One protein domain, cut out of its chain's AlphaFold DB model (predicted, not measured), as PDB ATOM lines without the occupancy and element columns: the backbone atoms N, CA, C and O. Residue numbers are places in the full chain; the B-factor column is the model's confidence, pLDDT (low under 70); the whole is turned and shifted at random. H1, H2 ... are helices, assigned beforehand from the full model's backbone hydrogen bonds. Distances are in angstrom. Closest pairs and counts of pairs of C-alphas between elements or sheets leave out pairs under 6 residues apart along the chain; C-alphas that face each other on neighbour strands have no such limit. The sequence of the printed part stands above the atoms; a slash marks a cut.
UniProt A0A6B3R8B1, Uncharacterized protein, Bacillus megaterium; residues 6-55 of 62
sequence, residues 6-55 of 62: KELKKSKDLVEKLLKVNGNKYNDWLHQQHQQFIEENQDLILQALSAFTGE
ATOM      1  N   LYS A   6      64.741 -16.561   7.887       90.25
ATOM      2  CA  LYS A   6      64.705 -18.004   7.631       90.25
ATOM      3  C   LYS A   6      63.458 -18.652   8.229       90.25
ATOM      4  O   LYS A   6      62.863 -19.514   7.589       90.25
ATOM      5  N   GLU A   7      63.062 -18.249   9.430       88.69
ATOM      6  CA  GLU A   7      61.845 -18.738  10.081       88.69
ATOM      7  C   GLU A   7      60.583 -18.179   9.432       88.69
ATOM      8  O   GLU A   7      59.662 -18.949   9.169       88.69
ATOM      9  N   LEU A   8      60.576 -16.896   9.060       89.31
ATOM     10  CA  LEU A   8      59.486 -16.290   8.285       89.31
ATOM     11  C   LEU A   8      59.225 -17.055   6.983       89.31
ATOM     12  O   LEU A   8      58.088 -17.425   6.689       89.31
ATOM     13  N   LYS A   9      60.287 -17.357   6.223       92.12
ATOM     14  CA  LYS A   9      60.171 -18.116   4.973       92.12
ATOM     15  C   LYS A   9      59.662 -19.539   5.207       92.12
ATOM     16  O   LYS A   9      58.817 -20.002   4.449       92.12
ATOM     17  N   LYS A  10      60.153 -20.226   6.244       93.56
ATOM     18  CA  LYS A  10      59.691 -21.579   6.599       93.56
ATOM     19  C   LYS A  10      58.217 -21.599   6.994       93.56
ATOM     20  O   LYS A  10      57.494 -22.478   6.543       93.56
ATOM     21  N   SER A  11      57.793 -20.640   7.814       90.12
ATOM     22  CA  SER A  11      56.401 -20.508   8.244       90.12
ATOM     23  C   SER A  11      55.485 -20.294   7.039       90.12
ATOM     24  O   SER A  11      54.548 -21.061   6.833       90.12
ATOM     25  N   LYS A  12      55.835 -19.343   6.163       92.44
ATOM     26  CA  LYS A  12      55.103 -19.095   4.916       92.44
ATOM     27  C   LYS A  12      54.987 -20.351   4.045       92.44
ATOM     28  O   LYS A  12      53.892 -20.687   3.614       92.44
ATOM     29  N   ASP A  13      56.102 -21.034   3.789       94.44
ATOM     30  CA  ASP A  13      56.149 -22.219   2.918       94.44
ATOM     31  C   ASP A  13      55.290 -23.371   3.463       94.44
ATOM     32  O   ASP A  13      54.581 -24.044   2.713       94.44
ATOM     33  N   LEU A  14      55.302 -23.568   4.785       93.69
ATOM     34  CA  LEU A  14      54.472 -24.568   5.447       93.69
ATOM     35  C   LEU A  14      52.983 -24.231   5.326       93.69
ATOM     36  O   LEU A  14      52.193 -25.093   4.946       93.69
ATOM     37  N   VAL A  15      52.606 -22.984   5.607       94.25
ATOM     38  CA  VAL A  15      51.214 -22.527   5.502       94.25
ATOM     39  C   VAL A  15      50.716 -22.628   4.062       94.25
ATOM     40  O   VAL A  15      49.629 -23.144   3.826       94.25
ATOM     41  N   GLU A  16      51.521 -22.220   3.082       94.25
ATOM     42  CA  GLU A  16      51.170 -22.332   1.665       94.25
ATOM     43  C   GLU A  16      50.920 -23.792   1.253       94.25
ATOM     44  O   GLU A  16      49.936 -24.083   0.570       94.25
ATOM     45  N   LYS A  17      51.748 -24.732   1.725       94.75
ATOM     46  CA  LYS A  17      51.539 -26.171   1.496       94.75
ATOM     47  C   LYS A  17      50.254 -26.683   2.140       94.75
ATOM     48  O   LYS A  17      49.515 -27.413   1.484       94.75
ATOM     49  N   LEU A  18      49.978 -26.302   3.387       94.81
ATOM     50  CA  LEU A  18      48.755 -26.697   4.093       94.81
ATOM     51  C   LEU A  18      47.504 -26.175   3.378       94.81
ATOM     52  O   LEU A  18      46.560 -26.926   3.140       94.81
ATOM     53  N   LEU A  19      47.515 -24.910   2.961       93.62
ATOM     54  CA  LEU A  19      46.402 -24.309   2.230       93.62
ATOM     55  C   LEU A  19      46.194 -24.973   0.871       93.62
ATOM     56  O   LEU A  19      45.056 -25.254   0.507       93.62
ATOM     57  N   LYS A  20      47.281 -25.309   0.168       92.50
ATOM     58  CA  LYS A  20      47.215 -26.034  -1.103       92.50
ATOM     59  C   LYS A  20      46.559 -27.410  -0.955       92.50
ATOM     60  O   LYS A  20      45.781 -27.787  -1.826       92.50
ATOM     61  N   VAL A  21      46.837 -28.138   0.130       94.38
ATOM     62  CA  VAL A  21      46.169 -29.420   0.438       94.38
ATOM     63  C   VAL A  21      44.671 -29.214   0.678       94.38
ATOM     64  O   VAL A  21      43.862 -30.010   0.213       94.38
ATOM     65  N   ASN A  22      44.301 -28.109   1.324       88.19
ATOM     66  CA  ASN A  22      42.906 -27.758   1.596       88.19
ATOM     67  C   ASN A  22      42.193 -27.087   0.403       88.19
ATOM     68  O   ASN A  22      41.034 -26.700   0.533       88.19
ATOM     69  N   GLY A  23      42.863 -26.919  -0.744       91.62
ATOM     70  CA  GLY A  23      42.309 -26.255  -1.929       91.62
ATOM     71  C   GLY A  23      42.191 -24.729  -1.820       91.62
ATOM     72  O   GLY A  23      41.586 -24.101  -2.685       91.62
ATOM     73  N   ASN A  24      42.786 -24.120  -0.793       91.62
ATOM     74  CA  ASN A  24      42.745 -22.682  -0.547       91.62
ATOM     75  C   ASN A  24      43.990 -21.977  -1.098       91.62
ATOM     76  O   ASN A  24      45.096 -22.525  -1.106       91.62
ATOM     77  N   LYS A  25      43.832 -20.723  -1.533       92.75
ATOM     78  CA  LYS A  25      44.956 -19.887  -1.970       92.75
ATOM     79  C   LYS A  25      45.576 -19.166  -0.778       92.75
ATOM     80  O   LYS A  25      44.868 -18.600   0.051       92.75
ATOM     81  N   TYR A  26      46.907 -19.110  -0.747       91.31
ATOM     82  CA  TYR A  26      47.656 -18.411   0.301       91.31
ATOM     83  C   TYR A  26      47.257 -16.937   0.450       91.31
ATOM     84  O   TYR A  26      47.075 -16.467   1.567       91.31
ATOM     85  N   ASN A  27      47.078 -16.218  -0.662       91.62
ATOM     86  CA  ASN A  27      46.714 -14.799  -0.627       91.62
ATOM     87  C   ASN A  27      45.309 -14.557  -0.062       91.62
ATOM     88  O   ASN A  27      45.120 -13.584   0.660       91.62
ATOM     89  N   ASP A  28      44.353 -15.441  -0.351       93.75
ATOM     90  CA  ASP A  28      42.976 -15.306   0.139       93.75
ATOM     91  C   ASP A  28      42.935 -15.542   1.654       93.75
ATOM     92  O   ASP A  28      42.352 -14.756   2.397       93.75
ATOM     93  N   TRP A  29      43.647 -16.570   2.128       94.44
ATOM     94  CA  TRP A  29      43.835 -16.815   3.559       94.44
ATOM     95  C   TRP A  29      44.542 -15.645   4.252       94.44
ATOM     96  O   TRP A  29      44.089 -15.182   5.294       94.44
ATOM     97  N   LEU A  30      45.624 -15.125   3.662       93.88
ATOM     98  CA  LEU A  30      46.361 -13.996   4.228       93.88
ATOM     99  C   LEU A  30      45.470 -12.751   4.333       93.88
ATOM    100  O   LEU A  30      45.509 -12.048   5.339       93.88
ATOM    101  N   HIS A  31      44.640 -12.504   3.318       94.06
ATOM    102  CA  HIS A  31      43.671 -11.418   3.349       94.06
ATOM    103  C   HIS A  31      42.659 -11.594   4.488       94.06
ATOM    104  O   HIS A  31      42.403 -10.635   5.208       94.06
ATOM    105  N   GLN A  32      42.145 -12.809   4.709       94.44
ATOM    106  CA  GLN A  32      41.257 -13.093   5.841       94.44
ATOM    107  C   GLN A  32      41.936 -12.857   7.192       94.44
ATOM    108  O   GLN A  32      41.325 -12.269   8.074       94.44
ATOM    109  N   GLN A  33      43.203 -13.256   7.353       94.25
ATOM    110  CA  GLN A  33      43.948 -12.984   8.586       94.25
ATOM    111  C   GLN A  33      44.124 -11.480   8.834       94.25
ATOM    112  O   GLN A  33      43.997 -11.028   9.969       94.25
ATOM    113  N   HIS A  34      44.377 -10.689   7.784       92.56
ATOM    114  CA  HIS A  34      44.430  -9.232   7.907       92.56
ATOM    115  C   HIS A  34      43.069  -8.636   8.289       92.56
ATOM    116  O   HIS A  34      43.026  -7.791   9.176       92.56
ATOM    117  N   GLN A  35      41.977  -9.070   7.649       91.69
ATOM    118  CA  GLN A  35      40.627  -8.596   7.976       91.69
ATOM    119  C   GLN A  35      40.266  -8.912   9.424       91.69
ATOM    120  O   GLN A  35      39.901  -8.005  10.160       91.69
ATOM    121  N   GLN A  36      40.496 -10.152   9.859       94.12
ATOM    122  CA  GLN A  36      40.228 -10.567  11.230       94.12
ATOM    123  C   GLN A  36      40.997  -9.701  12.236       94.12
ATOM    124  O   GLN A  36      40.409  -9.182  13.177       94.12
ATOM    125  N   PHE A  37      42.294  -9.471  12.005       91.00
ATOM    126  CA  PHE A  37      43.085  -8.618  12.889       91.00
ATOM    127  C   PHE A  37      42.566  -7.173  12.918       91.00
ATOM    128  O   PHE A  37      42.555  -6.549  13.975       91.00
ATOM    129  N   ILE A  38      42.131  -6.632  11.776       88.62
ATOM    130  CA  ILE A  38      41.522  -5.298  11.716       88.62
ATOM    131  C   ILE A  38      40.229  -5.277  12.529       88.62
ATOM    132  O   ILE A  38      40.074  -4.392  13.361       88.62
ATOM    133  N   GLU A  39      39.334  -6.245  12.315       89.94
ATOM    134  CA  GLU A  39      38.057  -6.377  13.024       89.94
ATOM    135  C   GLU A  39      38.254  -6.478  14.541       89.94
ATOM    136  O   GLU A  39      37.630  -5.727  15.286       89.94
ATOM    137  N   GLU A  40      39.189  -7.315  14.996       89.56
ATOM    138  CA  GLU A  40      39.520  -7.483  16.418       89.56
ATOM    139  C   GLU A  40      40.090  -6.209  17.063       89.56
ATOM    140  O   GLU A  40      40.020  -6.047  18.280       89.56
ATOM    141  N   ASN A  41      40.648  -5.294  16.265       88.38
ATOM    142  CA  ASN A  41      41.264  -4.055  16.740       88.38
ATOM    143  C   ASN A  41      40.491  -2.798  16.302       88.38
ATOM    144  O   ASN A  41      41.022  -1.690  16.419       88.38
ATOM    145  N   GLN A  42      39.245  -2.917  15.830       82.69
ATOM    146  CA  GLN A  42      38.440  -1.747  15.449       82.69
ATOM    147  C   GLN A  42      38.249  -0.784  16.628       82.69
ATOM    148  O   GLN A  42      38.400   0.428  16.465       82.69
ATOM    149  N   ASP A  43      38.025  -1.309  17.832       80.06
ATOM    150  CA  ASP A  43      37.938  -0.509  19.056       80.06
ATOM    151  C   ASP A  43      39.246   0.212  19.401       80.06
ATOM    152  O   ASP A  43      39.210   1.301  19.970       80.06
ATOM    153  N   LEU A  44      40.406  -0.351  19.044       85.25
ATOM    154  CA  LEU A  44      41.702   0.305  19.231       85.25
ATOM    155  C   LEU A  44      41.818   1.540  18.330       85.25
ATOM    156  O   LEU A  44      42.329   2.572  18.759       85.25
ATOM    157  N   ILE A  45      41.321   1.447  17.093       78.56
ATOM    158  CA  ILE A  45      41.284   2.578  16.158       78.56
ATOM    159  C   ILE A  45      40.366   3.672  16.706       78.56
ATOM    160  O   ILE A  45      40.755   4.837  16.723       78.56
ATOM    161  N   LEU A  46      39.180   3.313  17.207       77.75
ATOM    162  CA  LEU A  46      38.254   4.273  17.817       77.75
ATOM    163  C   LEU A  46      38.844   4.924  19.074       77.75
ATOM    164  O   LEU A  46      38.754   6.141  19.228       77.75
ATOM    165  N   GLN A  47      39.508   4.146  19.933       80.69
ATOM    166  CA  GLN A  47      40.223   4.667  21.099       80.69
ATOM    167  C   GLN A  47      41.346   5.623  20.691       80.69
ATOM    168  O   GLN A  47      41.416   6.731  21.215       80.69
ATOM    169  N   ALA A  48      42.181   5.251  19.720       78.88
ATOM    170  CA  ALA A  48      43.254   6.108  19.223       78.88
ATOM    171  C   ALA A  48      42.719   7.417  18.620       78.88
ATOM    172  O   ALA A  48      43.250   8.485  18.910       78.88
ATOM    173  N   LEU A  49      41.637   7.357  17.837       78.06
ATOM    174  CA  LEU A  49      40.983   8.546  17.287       78.06
ATOM    175  C   LEU A  49      40.365   9.422  18.386       78.06
ATOM    176  O   LEU A  49      40.477  10.643  18.314       78.06
ATOM    177  N   SER A  50      39.759   8.830  19.420       75.56
ATOM    178  CA  SER A  50      39.235   9.579  20.572       75.56
ATOM    179  C   SER A  50      40.337  10.238  21.406       75.56
ATOM    180  O   SER A  50      40.167  11.365  21.852       75.56
ATOM    181  N   ALA A  51      41.493   9.585  21.557       75.94
ATOM    182  CA  ALA A  51      42.652  10.165  22.227       75.94
ATOM    183  C   ALA A  51      43.218  11.342  21.421       75.94
ATOM    184  O   ALA A  51      43.502  12.390  21.982       75.94
ATOM    185  N   PHE A  52      43.289  11.202  20.095       67.44
ATOM    186  CA  PHE A  52      43.799  12.252  19.214       67.44
ATOM    187  C   PHE A  52      42.849  13.453  19.083       67.44
ATOM    188  O   PHE A  52      43.295  14.573  18.868       67.44
ATOM    189  N   THR A  53      41.537  13.235  19.208       66.50
ATOM    190  CA  THR A  53      40.522  14.307  19.173       66.50
ATOM    191  C   THR A  53      40.203  14.891  20.554       66.50
ATOM    192  O   THR A  53      39.566  15.936  20.632       66.50
ATOM    193  N   GLY A  54      40.646  14.247  21.640       57.28
ATOM    194  CA  GLY A  54      40.448  14.690  23.024       57.28
ATOM    195  C   GLY A  54      41.601  15.507  23.621       57.28
ATOM    196  O   GLY A  54      41.461  16.014  24.732       57.28
ATOM    197  N   GLU A  55      42.729  15.654  22.917       53.31
ATOM    198  CA  GLU A  55      43.895  16.423  23.390       53.31
ATOM    199  C   GLU A  55      43.812  17.941  23.112       53.31
ATOM    200  O   GLU A  55      44.672  18.685  23.574       53.31
TER     201      GLU A  55
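This is residues 6 to 55 of the 62 residues of an uncharacterized protein of Bacillus megaterium (UniProt A0A6B3R8B1). H1 and H2 meet near their ends as an L, and H3 carries on beyond H2, so that H2 and H3 make one long arm and H1 the other, shorter one. The printed part has 50 residues with three named helices, H1, H2 and H3 in that order, and no named strand: all helix. It is extended, with a radius of gyration of the C-alphas of 16.5 A, and spans 50 by 25 by 12 A.

Find C-alpha 6 at (64.705, -18.004, 7.631); from there H1, residues 6 to 21, runs 22.9 A. H2, residues 26 to 40, runs 21.1 A. H3, residues 42 to 55, runs 20.6 A to C-alpha 55 at (43.895, 16.423, 23.390).

Look at the C-alphas of Glu 16 and Tyr 26, the closest of H1 and H2, 5.4 A apart. There H1 touches H2, with residues 15 to 20 of H1 and residue 26 of H2 alone. Their lines are about perpendicular, at 73 degrees. H2 and H3 meet only through their link. H1 and H3 are apart. In H1, H2 and H3 every O i to N i+4 pair is within hydrogen-bond range.

The C-alphas of Val 21 and Glu 55, the two farthest apart, are 51.3 A apart. Residues 6 to 11 and 31 to 55 stand free. The printed part has no cut, and both links are tight. Confidence is low, with pLDDT under 70, at residues 52 to 55.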